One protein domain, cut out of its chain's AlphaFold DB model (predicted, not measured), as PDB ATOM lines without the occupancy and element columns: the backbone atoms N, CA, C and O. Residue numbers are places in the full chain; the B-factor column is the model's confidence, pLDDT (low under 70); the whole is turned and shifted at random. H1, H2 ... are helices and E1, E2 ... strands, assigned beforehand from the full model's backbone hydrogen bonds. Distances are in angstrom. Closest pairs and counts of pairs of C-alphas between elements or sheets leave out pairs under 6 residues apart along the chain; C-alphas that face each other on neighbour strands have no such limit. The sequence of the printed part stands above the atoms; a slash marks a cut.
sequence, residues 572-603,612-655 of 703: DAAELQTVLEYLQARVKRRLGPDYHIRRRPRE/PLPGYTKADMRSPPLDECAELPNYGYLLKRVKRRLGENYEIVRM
ATOM      1  N   ASP A 572     -11.859 -46.931 -55.680       62.69
ATOM      2  CA  ASP A 572     -12.590 -47.174 -54.454       62.69
ATOM      3  C   ASP A 572     -13.036 -45.838 -53.788       62.69
ATOM      4  O   ASP A 572     -14.010 -45.797 -53.033       62.69
ATOM      5  N   ALA A 573     -12.451 -44.684 -54.123       71.94
ATOM      6  CA  ALA A 573     -12.809 -43.405 -53.492       71.94
ATOM      7  C   ALA A 573     -14.289 -42.989 -53.691       71.94
ATOM      8  O   ALA A 573     -14.917 -42.453 -52.770       71.94
ATOM      9  N   ALA A 574     -14.879 -43.276 -54.857       74.38
ATOM     10  CA  ALA A 574     -16.268 -42.918 -55.164       74.38
ATOM     11  C   ALA A 574     -17.298 -43.809 -54.436       74.38
ATOM     12  O   ALA A 574     -18.328 -43.313 -53.957       74.38
ATOM     13  N   GLU A 575     -17.023 -45.112 -54.295       76.69
ATOM     14  CA  GLU A 575     -17.875 -46.002 -53.492       76.69
ATOM     15  C   GLU A 575     -17.727 -45.692 -51.992       76.69
ATOM     16  O   GLU A 575     -18.719 -45.695 -51.259       76.69
ATOM     17  N   LEU A 576     -16.521 -45.335 -51.525       81.56
ATOM     18  CA  LEU A 576     -16.311 -44.908 -50.139       81.56
ATOM     19  C   LEU A 576     -17.174 -43.688 -49.808       81.56
ATOM     20  O   LEU A 576     -17.822 -43.664 -48.759       81.56
ATOM     21  N   GLN A 577     -17.214 -42.703 -50.708       83.62
ATOM     22  CA  GLN A 577     -18.024 -41.495 -50.562       83.62
ATOM     23  C   GLN A 577     -19.518 -41.834 -50.446       83.62
ATOM     24  O   GLN A 577     -20.191 -41.378 -49.521       83.62
ATOM     25  N   THR A 578     -20.036 -42.701 -51.319       82.25
ATOM     26  CA  THR A 578     -21.452 -43.109 -51.286       82.25
ATOM     27  C   THR A 578     -21.794 -43.935 -50.043       82.25
ATOM     28  O   THR A 578     -22.864 -43.760 -49.448       82.25
ATOM     29  N   VAL A 579     -20.889 -44.805 -49.581       82.75
ATOM     30  CA  VAL A 579     -21.055 -45.547 -48.320       82.75
ATOM     31  C   VAL A 579     -21.024 -44.601 -47.118       82.75
ATOM     32  O   VAL A 579     -21.841 -44.758 -46.201       82.75
ATOM     33  N   LEU A 580     -20.129 -43.609 -47.124       88.69
ATOM     34  CA  LEU A 580     -20.036 -42.576 -46.098       88.69
ATOM     35  C   LEU A 580     -21.340 -41.778 -46.028       88.69
ATOM     36  O   LEU A 580     -21.933 -41.702 -44.957       88.69
ATOM     37  N   GLU A 581     -21.841 -41.270 -47.155       88.06
ATOM     38  CA  GLU A 581     -23.099 -40.518 -47.241       88.06
ATOM     39  C   GLU A 581     -24.303 -41.340 -46.764       88.06
ATOM     40  O   GLU A 581     -25.133 -40.864 -45.982       88.06
ATOM     41  N   TYR A 582     -24.378 -42.614 -47.159       88.94
ATOM     42  CA  TYR A 582     -25.428 -43.519 -46.700       88.94
ATOM     43  C   TYR A 582     -25.390 -43.730 -45.179       88.94
ATOM     44  O   TYR A 582     -26.426 -43.682 -44.498       88.94
ATOM     45  N   LEU A 583     -24.203 -43.998 -44.626       89.94
ATOM     46  CA  LEU A 583     -24.028 -44.195 -43.189       89.94
ATOM     47  C   LEU A 583     -24.286 -42.893 -42.423       89.94
ATOM     48  O   LEU A 583     -24.949 -42.937 -41.387       89.94
ATOM     49  N   GLN A 584     -23.861 -41.758 -42.971       91.56
ATOM     50  CA  GLN A 584     -24.069 -40.415 -42.446       91.56
ATOM     51  C   GLN A 584     -25.563 -40.091 -42.342       91.56
ATOM     52  O   GLN A 584     -26.056 -39.760 -41.264       91.56
ATOM     53  N   ALA A 585     -26.328 -40.294 -43.418       88.31
ATOM     54  CA  ALA A 585     -27.777 -40.099 -43.421       88.31
ATOM     55  C   ALA A 585     -28.487 -41.005 -42.397       88.31
ATOM     56  O   ALA A 585     -29.477 -40.620 -41.767       88.31
ATOM     57  N   ARG A 586     -27.983 -42.228 -42.202       91.69
ATOM     58  CA  ARG A 586     -28.534 -43.181 -41.233       91.69
ATOM     59  C   ARG A 586     -28.213 -42.811 -39.786       91.69
ATOM     60  O   ARG A 586     -29.075 -43.020 -38.931       91.69
ATOM     61  N   VAL A 587     -27.009 -42.301 -39.525       92.25
ATOM     62  CA  VAL A 587     -26.591 -41.747 -38.231       92.25
ATOM     63  C   VAL A 587     -27.466 -40.544 -37.895       92.25
ATOM     64  O   VAL A 587     -28.145 -40.587 -36.869       92.25
ATOM     65  N   LYS A 588     -27.599 -39.582 -38.818       90.81
ATOM     66  CA  LYS A 588     -28.465 -38.407 -38.646       90.81
ATOM     67  C   LYS A 588     -29.915 -38.776 -38.325       90.81
ATOM     68  O   LYS A 588     -30.505 -38.262 -37.383       90.81
ATOM     69  N   ARG A 589     -30.483 -39.759 -39.036       88.56
ATOM     70  CA  ARG A 589     -31.869 -40.219 -38.813       88.56
ATOM     71  C   ARG A 589     -32.096 -40.888 -37.451       88.56
ATOM     72  O   ARG A 589     -33.237 -40.987 -37.010       88.56
ATOM     73  N   ARG A 590     -31.058 -41.459 -36.832       92.00
ATOM     74  CA  ARG A 590     -31.187 -42.279 -35.612       92.00
ATOM     75  C   ARG A 590     -30.703 -41.582 -34.349       92.00
ATOM     76  O   ARG A 590     -31.266 -41.865 -33.299       92.00
ATOM     77  N   LEU A 591     -29.667 -40.757 -34.457       90.75
ATOM     78  CA  LEU A 591     -29.043 -40.060 -33.332       90.75
ATOM     79  C   LEU A 591     -29.366 -38.560 -33.326       90.75
ATOM     80  O   LEU A 591     -29.254 -37.934 -32.282       90.75
ATOM     81  N   GLY A 592     -29.828 -38.006 -34.450       88.81
ATOM     82  CA  GLY A 592     -30.128 -36.585 -34.610       88.81
ATOM     83  C   GLY A 592     -29.217 -35.925 -35.652       88.81
ATOM     84  O   GLY A 592     -28.156 -36.470 -35.968       88.81
ATOM     85  N   PRO A 593     -29.627 -34.775 -36.215       88.81
ATOM     86  CA  PRO A 593     -28.908 -34.097 -37.297       88.81
ATOM     87  C   PRO A 593     -27.475 -33.688 -36.921       88.81
ATOM     88  O   PRO A 593     -26.616 -33.691 -37.799       88.81
ATOM     89  N   ASP A 594     -27.222 -33.446 -35.634       88.81
ATOM     90  CA  ASP A 594     -25.938 -33.016 -35.065       88.81
ATOM     91  C   ASP A 594     -24.846 -34.099 -35.083       88.81
ATOM     92  O   ASP A 594     -23.702 -33.835 -34.724       88.81
ATOM     93  N   TYR A 595     -25.162 -35.346 -35.444       90.62
ATOM     94  CA  TYR A 595     -24.193 -36.443 -35.415       90.62
ATOM     95  C   TYR A 595     -23.571 -36.685 -36.788       90.62
ATOM     96  O   TYR A 595     -24.267 -36.927 -37.778       90.62
ATOM     97  N   HIS A 596     -22.239 -36.687 -36.827       91.12
ATOM     98  CA  HIS A 596     -21.451 -36.859 -38.038       91.12
ATOM     99  C   HIS A 596     -20.404 -37.963 -37.901       91.12
ATOM    100  O   HIS A 596     -19.811 -38.160 -36.846       91.12
ATOM    101  N   ILE A 597     -20.175 -38.689 -38.990       91.31
ATOM    102  CA  ILE A 597     -19.103 -39.666 -39.139       91.31
ATOM    103  C   ILE A 597     -17.852 -38.920 -39.595       91.31
ATOM    104  O   ILE A 597     -17.879 -38.212 -40.599       91.31
ATOM    105  N   ARG A 598     -16.748 -39.106 -38.876       89.12
ATOM    106  CA  ARG A 598     -15.465 -38.460 -39.161       89.12
ATOM    107  C   ARG A 598     -14.330 -39.482 -39.126       89.12
ATOM    108  O   ARG A 598     -14.357 -40.402 -38.311       89.12
ATOM    109  N   ARG A 599     -13.323 -39.304 -39.991       86.38
ATOM    110  CA  ARG A 599     -12.063 -40.064 -39.960       86.38
ATOM    111  C   ARG A 599     -11.125 -39.473 -38.894       86.38
ATOM    112  O   ARG A 599     -10.918 -38.259 -38.850       86.38
ATOM    113  N   ARG A 600     -10.562 -40.315 -38.031       81.56
ATOM    114  CA  ARG A 600      -9.498 -39.983 -37.087       81.56
ATOM    115  C   ARG A 600      -8.217 -39.671 -37.861       81.56
ATOM    116  O   ARG A 600      -7.873 -40.422 -38.778       81.56
ATOM    117  N   PRO A 601      -7.504 -38.595 -37.500       75.81
ATOM    118  CA  PRO A 601      -6.169 -38.352 -38.027       75.81
ATOM    119  C   PRO A 601      -5.231 -39.497 -37.606       75.81
ATOM    120  O   PRO A 601      -5.323 -39.982 -36.478       75.81
ATOM    121  N   ARG A 602      -4.356 -39.958 -38.514       68.88
ATOM    122  CA  ARG A 602      -3.316 -40.953 -38.195       68.88
ATOM    123  C   ARG A 602      -2.353 -40.337 -37.174       68.88
ATOM    124  O   ARG A 602      -1.732 -39.315 -37.457       68.88
ATOM    125  N   GLU A 603      -2.228 -40.965 -36.008       56.53
ATOM    126  CA  GLU A 603      -1.209 -40.634 -35.008       56.53
ATOM    127  C   GLU A 603       0.173 -40.895 -35.632       56.53
ATOM    128  O   GLU A 603       0.546 -42.039 -35.866       56.53
ATOM    129  N   PRO A 612      -9.504 -24.652 -37.175       41.47
ATOM    130  CA  PRO A 612     -10.870 -24.827 -36.716       41.47
ATOM    131  C   PRO A 612     -11.839 -24.220 -37.733       41.47
ATOM    132  O   PRO A 612     -11.570 -23.159 -38.301       41.47
ATOM    133  N   LEU A 613     -12.976 -24.888 -37.955       47.41
ATOM    134  CA  LEU A 613     -14.101 -24.284 -38.669       47.41
ATOM    135  C   LEU A 613     -14.378 -22.899 -38.049       47.41
ATOM    136  O   LEU A 613     -14.392 -22.809 -36.815       47.41
ATOM    137  N   PRO A 614     -14.587 -21.836 -38.847       40.56
ATOM    138  CA  PRO A 614     -14.826 -20.499 -38.313       40.56
ATOM    139  C   PRO A 614     -15.986 -20.537 -37.308       40.56
ATOM    140  O   PRO A 614     -17.112 -20.862 -37.682       40.56
ATOM    141  N   GLY A 615     -15.696 -20.266 -36.031       52.00
ATOM    142  CA  GLY A 615     -16.676 -20.280 -34.938       52.00
ATOM    143  C   GLY A 615     -16.655 -21.490 -33.988       52.00
ATOM    144  O   GLY A 615     -17.431 -21.484 -33.040       52.00
ATOM    145  N   TYR A 616     -15.780 -22.487 -34.175       49.66
ATOM    146  CA  TYR A 616     -15.707 -23.672 -33.297       49.66
ATOM    147  C   TYR A 616     -14.301 -23.912 -32.744       49.66
ATOM    148  O   TYR A 616     -13.336 -23.973 -33.498       49.66
ATOM    149  N   THR A 617     -14.157 -24.114 -31.434       59.00
ATOM    150  CA  THR A 617     -12.857 -24.425 -30.826       59.00
ATOM    151  C   THR A 617     -12.544 -25.924 -30.899       59.00
ATOM    152  O   THR A 617     -13.422 -26.777 -31.036       59.00
ATOM    153  N   LYS A 618     -11.265 -26.294 -30.749       54.84
ATOM    154  CA  LYS A 618     -10.824 -27.704 -30.681       54.84
ATOM    155  C   LYS A 618     -11.457 -28.471 -29.502       54.84
ATOM    156  O   LYS A 618     -11.467 -29.701 -29.512       54.84
ATOM    157  N   ALA A 619     -11.970 -27.762 -28.490       55.62
ATOM    158  CA  ALA A 619     -12.699 -28.341 -27.364       55.62
ATOM    159  C   ALA A 619     -14.131 -28.762 -27.745       55.62
ATOM    160  O   ALA A 619     -14.588 -29.800 -27.272       55.62
ATOM    161  N   ASP A 620     -14.776 -28.038 -28.667       51.12
ATOM    162  CA  ASP A 620     -16.166 -28.271 -29.099       51.12
ATOM    163  C   ASP A 620     -16.315 -29.480 -30.035       51.12
ATOM    164  O   ASP A 620     -17.402 -30.026 -30.201       51.12
ATOM    165  N   MET A 621     -15.210 -29.927 -30.642       49.47
ATOM    166  CA  MET A 621     -15.172 -31.067 -31.568       49.47
ATOM    167  C   MET A 621     -14.749 -32.387 -30.906       49.47
ATOM    168  O   MET A 621     -14.406 -33.342 -31.610       49.47
ATOM    169  N   ARG A 622     -14.704 -32.460 -29.569       56.50
ATOM    170  CA  ARG A 622     -14.359 -33.708 -28.877       56.50
ATOM    171  C   ARG A 622     -15.488 -34.722 -29.030       56.50
ATOM    172  O   ARG A 622     -16.666 -34.387 -28.943       56.50
ATOM    173  N   SER A 623     -15.116 -35.985 -29.223       55.00
ATOM    174  CA  SER A 623     -16.052 -37.093 -29.064       55.00
ATOM    175  C   SER A 623     -16.720 -36.961 -27.689       55.00
ATOM    176  O   SER A 623     -15.982 -36.875 -26.699       55.00
ATOM    177  N   PRO A 624     -18.062 -36.915 -27.606       58.00
ATOM    178  CA  PRO A 624     -18.752 -36.846 -26.323       58.00
ATOM    179  C   PRO A 624     -18.259 -37.974 -25.405       58.00
ATOM    180  O   PRO A 624     -17.979 -39.074 -25.904       58.00
ATOM    181  N   PRO A 625     -18.101 -37.717 -24.094       61.91
ATOM    182  CA  PRO A 625     -17.647 -38.734 -23.159       61.91
ATOM    183  C   PRO A 625     -18.536 -39.977 -23.281       61.91
ATOM    184  O   PRO A 625     -19.754 -39.878 -23.447       61.91
ATOM    185  N   LEU A 626     -17.905 -41.157 -23.252       56.56
ATOM    186  CA  LEU A 626     -18.566 -42.458 -23.449       56.56
ATOM    187  C   LEU A 626     -19.806 -42.630 -22.556       56.56
ATOM    188  O   LEU A 626     -20.769 -43.272 -22.976       56.56
ATOM    189  N   ASP A 627     -19.793 -41.999 -21.386       58.03
ATOM    190  CA  ASP A 627     -20.853 -42.041 -20.382       58.03
ATOM    191  C   ASP A 627     -22.122 -41.294 -20.832       58.03
ATOM    192  O   ASP A 627     -23.231 -41.769 -20.609       58.03
ATOM    193  N   GLU A 628     -21.982 -40.189 -21.572       62.75
ATOM    194  CA  GLU A 628     -23.106 -39.378 -22.073       62.75
ATOM    195  C   GLU A 628     -23.753 -40.011 -23.322       62.75
ATOM    196  O   GLU A 628     -24.950 -39.882 -23.580       62.75
ATOM    197  N   CYS A 629     -22.975 -40.773 -24.100       59.00
ATOM    198  CA  CYS A 629     -23.474 -41.518 -25.263       59.00
ATOM    199  C   CYS A 629     -24.036 -42.904 -24.927       59.00
ATOM    200  O   CYS A 629     -24.718 -43.500 -25.770       59.00
ATOM    201  N   ALA A 630     -23.768 -43.428 -23.727       60.28
ATOM    202  CA  ALA A 630     -24.300 -44.710 -23.268       60.28
ATOM    203  C   ALA A 630     -25.835 -44.696 -23.147       60.28
ATOM    204  O   ALA A 630     -26.475 -45.738 -23.310       60.28
ATOM    205  N   GLU A 631     -26.432 -43.519 -22.942       67.50
ATOM    206  CA  GLU A 631     -27.880 -43.353 -22.793       67.50
ATOM    207  C   GLU A 631     -28.643 -43.288 -24.128       67.50
ATOM    208  O   GLU A 631     -29.855 -43.520 -24.167       67.50
ATOM    209  N   LEU A 632     -27.960 -43.038 -25.253       78.69
ATOM    210  CA  LEU A 632     -28.608 -42.927 -26.561       78.69
ATOM    211  C   LEU A 632     -28.938 -44.310 -27.143       78.69
ATOM    212  O   LEU A 632     -28.033 -45.084 -27.496       78.69
ATOM    213  N   PRO A 633     -30.229 -44.641 -27.349       73.75
ATOM    214  CA  PRO A 633     -30.602 -45.925 -27.913       73.75
ATOM    215  C   PRO A 633     -30.010 -46.062 -29.321       73.75
ATOM    216  O   PRO A 633     -30.330 -45.298 -30.230       73.75
ATOM    217  N   ASN A 634     -29.205 -47.112 -29.518       82.56
ATOM    218  CA  ASN A 634     -28.526 -47.501 -30.765       82.56
ATOM    219  C   ASN A 634     -27.161 -46.850 -31.076       82.56
ATOM    220  O   ASN A 634     -26.584 -47.242 -32.095       82.56
ATOM    221  N   TYR A 635     -26.599 -45.956 -30.245       87.44
ATOM    222  CA  TYR A 635     -25.279 -45.347 -30.524       87.44
ATOM    223  C   TYR A 635     -24.179 -46.406 -30.687       87.44
ATOM    224  O   TYR A 635     -23.555 -46.501 -31.745       87.44
ATOM    225  N   GLY A 636     -24.024 -47.305 -29.708       85.00
ATOM    226  CA  GLY A 636     -23.012 -48.369 -29.765       85.00
ATOM    227  C   GLY A 636     -23.186 -49.328 -30.953       85.00
ATOM    228  O   GLY A 636     -22.209 -49.784 -31.547       85.00
ATOM    229  N   TYR A 637     -24.430 -49.596 -31.366       88.50
ATOM    230  CA  TYR A 637     -24.707 -50.399 -32.560       88.50
ATOM    231  C   TYR A 637     -24.290 -49.677 -33.851       88.50
ATOM    232  O   TYR A 637     -23.729 -50.305 -34.753       88.50
ATOM    233  N   LEU A 638     -24.563 -48.371 -33.946       88.12
ATOM    234  CA  LEU A 638     -24.191 -47.549 -35.096       88.12
ATOM    235  C   LEU A 638     -22.679 -47.366 -35.180       88.12
ATOM    236  O   LEU A 638     -22.121 -47.640 -36.238       88.12
ATOM    237  N   LEU A 639     -22.008 -47.027 -34.078       90.50
ATOM    238  CA  LEU A 639     -20.553 -46.874 -34.029       90.50
ATOM    239  C   LEU A 639     -19.838 -48.168 -34.439       90.50
ATOM    240  O   LEU A 639     -18.982 -48.157 -35.319       90.50
ATOM    241  N   LYS A 640     -20.261 -49.316 -33.891       89.06
ATOM    242  CA  LYS A 640     -19.714 -50.632 -34.266       89.06
ATOM    243  C   LYS A 640     -19.927 -50.958 -35.747       89.06
ATOM    244  O   LYS A 640     -19.133 -51.679 -36.344       89.06
ATOM    245  N   ARG A 641     -21.011 -50.460 -36.350       87.81
ATOM    246  CA  ARG A 641     -21.294 -50.634 -37.780       87.81
ATOM    247  C   ARG A 641     -20.470 -49.686 -38.655       87.81
ATOM    248  O   ARG A 641     -20.014 -50.141 -39.698       87.81
ATOM    249  N   VAL A 642     -20.290 -48.432 -38.243       88.06
ATOM    250  CA  VAL A 642     -19.430 -47.437 -38.907       88.06
ATOM    251  C   VAL A 642     -17.998 -47.957 -38.951       88.06
ATOM    252  O   VAL A 642     -17.467 -48.152 -40.040       88.06
ATOM    253  N   LYS A 643     -17.443 -48.338 -37.795       89.06
ATOM    254  CA  LYS A 643     -16.093 -48.912 -37.686       89.06
ATOM    255  C   LYS A 643     -15.898 -50.171 -38.524       89.06
ATOM    256  O   LYS A 643     -14.891 -50.331 -39.196       89.06
ATOM    257  N   ARG A 644     -16.897 -51.059 -38.554       83.00
ATOM    258  CA  ARG A 644     -16.836 -52.272 -39.384       83.00
ATOM    259  C   ARG A 644     -16.798 -51.972 -40.887       83.00
ATOM    260  O   ARG A 644     -16.245 -52.769 -41.629       83.00
ATOM    261  N   ARG A 645     -17.459 -50.903 -41.338       80.31
ATOM    262  CA  ARG A 645     -17.625 -50.591 -42.768       80.31
ATOM    263  C   ARG A 645     -16.528 -49.697 -43.317       80.31
ATOM    264  O   ARG A 645     -16.071 -49.935 -44.421       80.31
ATOM    265  N   LEU A 646     -16.154 -48.679 -42.554       85.00
ATOM    266  CA  LEU A 646     -15.210 -47.647 -42.972       85.00
ATOM    267  C   LEU A 646     -13.814 -47.856 -42.352       85.00
ATOM    268  O   LEU A 646     -12.871 -47.167 -42.710       85.00
ATOM    269  N   GLY A 647     -13.668 -48.810 -41.426       84.38
ATOM    270  CA  GLY A 647     -12.436 -49.072 -40.683       84.38
ATOM    271  C   GLY A 647     -12.439 -48.451 -39.281       84.38
ATOM    272  O   GLY A 647     -13.230 -47.561 -38.965       84.38
ATOM    273  N   GLU A 648     -11.529 -48.919 -38.418       86.19
ATOM    274  CA  GLU A 648     -11.399 -48.455 -37.021       86.19
ATOM    275  C   GLU A 648     -11.069 -46.961 -36.899       86.19
ATOM    276  O   GLU A 648     -11.321 -46.345 -35.864       86.19
ATOM    277  N   ASN A 649     -10.582 -46.366 -37.987       86.69
ATOM    278  CA  ASN A 649     -10.241 -44.956 -38.079       86.69
ATOM    279  C   ASN A 649     -11.466 -44.048 -38.206       86.69
ATOM    280  O   ASN A 649     -11.278 -42.862 -38.399       86.69
ATOM    281  N   TYR A 650     -12.704 -44.540 -38.143       89.06
ATOM    282  CA  TYR A 650     -13.896 -43.692 -38.208       89.06
ATOM    283  C   TYR A 650     -14.655 -43.678 -36.882       89.06
ATOM    284  O   TYR A 650     -14.852 -44.709 -36.233       89.06
ATOM    285  N   GLU A 651     -15.126 -42.499 -36.494       92.31
ATOM    286  CA  GLU A 651     -15.902 -42.275 -35.277       92.31
ATOM    287  C   GLU A 651     -17.146 -41.425 -35.543       92.31
ATOM    288  O   GLU A 651     -17.256 -40.769 -36.577       92.31
ATOM    289  N   ILE A 652     -18.112 -41.483 -34.621       91.62
ATOM    290  CA  ILE A 652     -19.323 -40.659 -34.666       91.62
ATOM    291  C   ILE A 652     -19.152 -39.532 -33.650       91.62
ATOM    292  O   ILE A 652     -19.128 -39.791 -32.446       91.62
ATOM    293  N   VAL A 653     -19.070 -38.299 -34.137       90.44
ATOM    294  CA  VAL A 653     -18.890 -37.084 -33.338       90.44
ATOM    295  C   VAL A 653     -20.184 -36.277 -33.369       90.44
ATOM    296  O   VAL A 653     -20.866 -36.233 -34.394       90.44
ATOM    297  N   ARG A 654     -20.540 -35.654 -32.247       87.44
ATOM    298  CA  ARG A 654     -21.629 -34.679 -32.189       87.44
ATOM    299  C   ARG A 654     -21.042 -33.299 -32.476       87.44
ATOM    300  O   ARG A 654     -20.104 -32.906 -31.797       87.44
ATOM    301  N   MET A 655     -21.571 -32.591 -33.464       83.31
ATOM    302  CA  MET A 655     -21.244 -31.191 -33.716       83.31
ATOM    303  C   MET A 655     -22.361 -30.334 -33.115       83.31
ATOM    304  O   MET A 655     -23.493 -30.399 -33.597       83.31
TER     305      MET A 655
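AT A GLANCE: This is residues 572 to 603 and 612 to 655 of the 703 residues of an uncharacterized protein of Mytilinidion resinicola (UniProt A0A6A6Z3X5). Two helices, H1 and H3, lie side by side and run opposite ways, and both pack on a small ribbon of two antiparallel strands, H1 mostly by E1 and H3 mostly by E2. The ribbon lies near the middle, while the short helix H2 and the long unnamed stretch of residues 612 to 625 lie farther out. The printed part has 76 residues, with three named helices and two named strands in the order H1, E1, H2, H3, E2, and its class is mixed, helices and strands. The whole is compact, with a radius of gyration of the C-alphas of 12.7 A, and its rounded outline spans 33 by 30 by 25 A.

HOW THE PARTS SIT: The sheet has two strands, E1, residues 595 to 599, and E2, residues 650 to 654, antiparallel at 147 degrees between their directions. C-alphas 597 and 652 face each other at 4.6 A. N 596 and O 653, at 2.8 A, and N 651 and O 598, at 2.9 A, are within hydrogen-bond range. H1, residues 572 to 591, comes closest to E1 at the C-alphas of Lys 588 and Tyr 595, 5.7 A apart. H1 and E2 are only just apart, with their closest C-alphas 8.2 A from each other. H3, residues 635 to 646, comes closest to E2 at the C-alphas of Lys 643 and Tyr 650, 5.7 A apart. H1 and H3 touch, with the C-alphas of Val 587 and Leu 638 closest at 7.0 A. Their lines stand at a shallow tilt of 4 degrees, opposite ways. H2, residues 626 to 629, is close to H3 but not clearly touching, with the C-alphas of Cys 629 and Tyr 635 closest at 6.8 A. H2 is apart from H1 and E2. In H1 and H3 every O i to N i+4 pair is within hydrogen-bond range; H2 is too short for such a pair, and its one O i to N i+3 pair is not within range.

IN THESE COORDINATES: H1 begins at C-alpha 572 (-12.590, -47.174, -54.454) and measures 27.7 A from first to last C-alpha. E1 measures 13.5 A and E2 13.3 A. H3 begins at C-alpha 635 (-25.279, -45.347, -30.524) and measures 16.2 A; H2 measures 5.3 A. E2 ends at C-alpha 654 (-21.629, -34.679, -32.189).

THE WHOLE: The C-alphas of Asp 572 and Asp 627, the two farthest apart, are 35.4 A from each other. Residues 604 to 611 are not printed, and C-alphas 603 and 612 are 18.6 A apart across this cut, in the link from E1 to H2. The links from H1 to E1, H2 to H3 and H3 to E2 are tight. The mean pLDDT of the printed part is 77.1, with residue 572, residues 602 to 603 and residues 612 to 631 under 70.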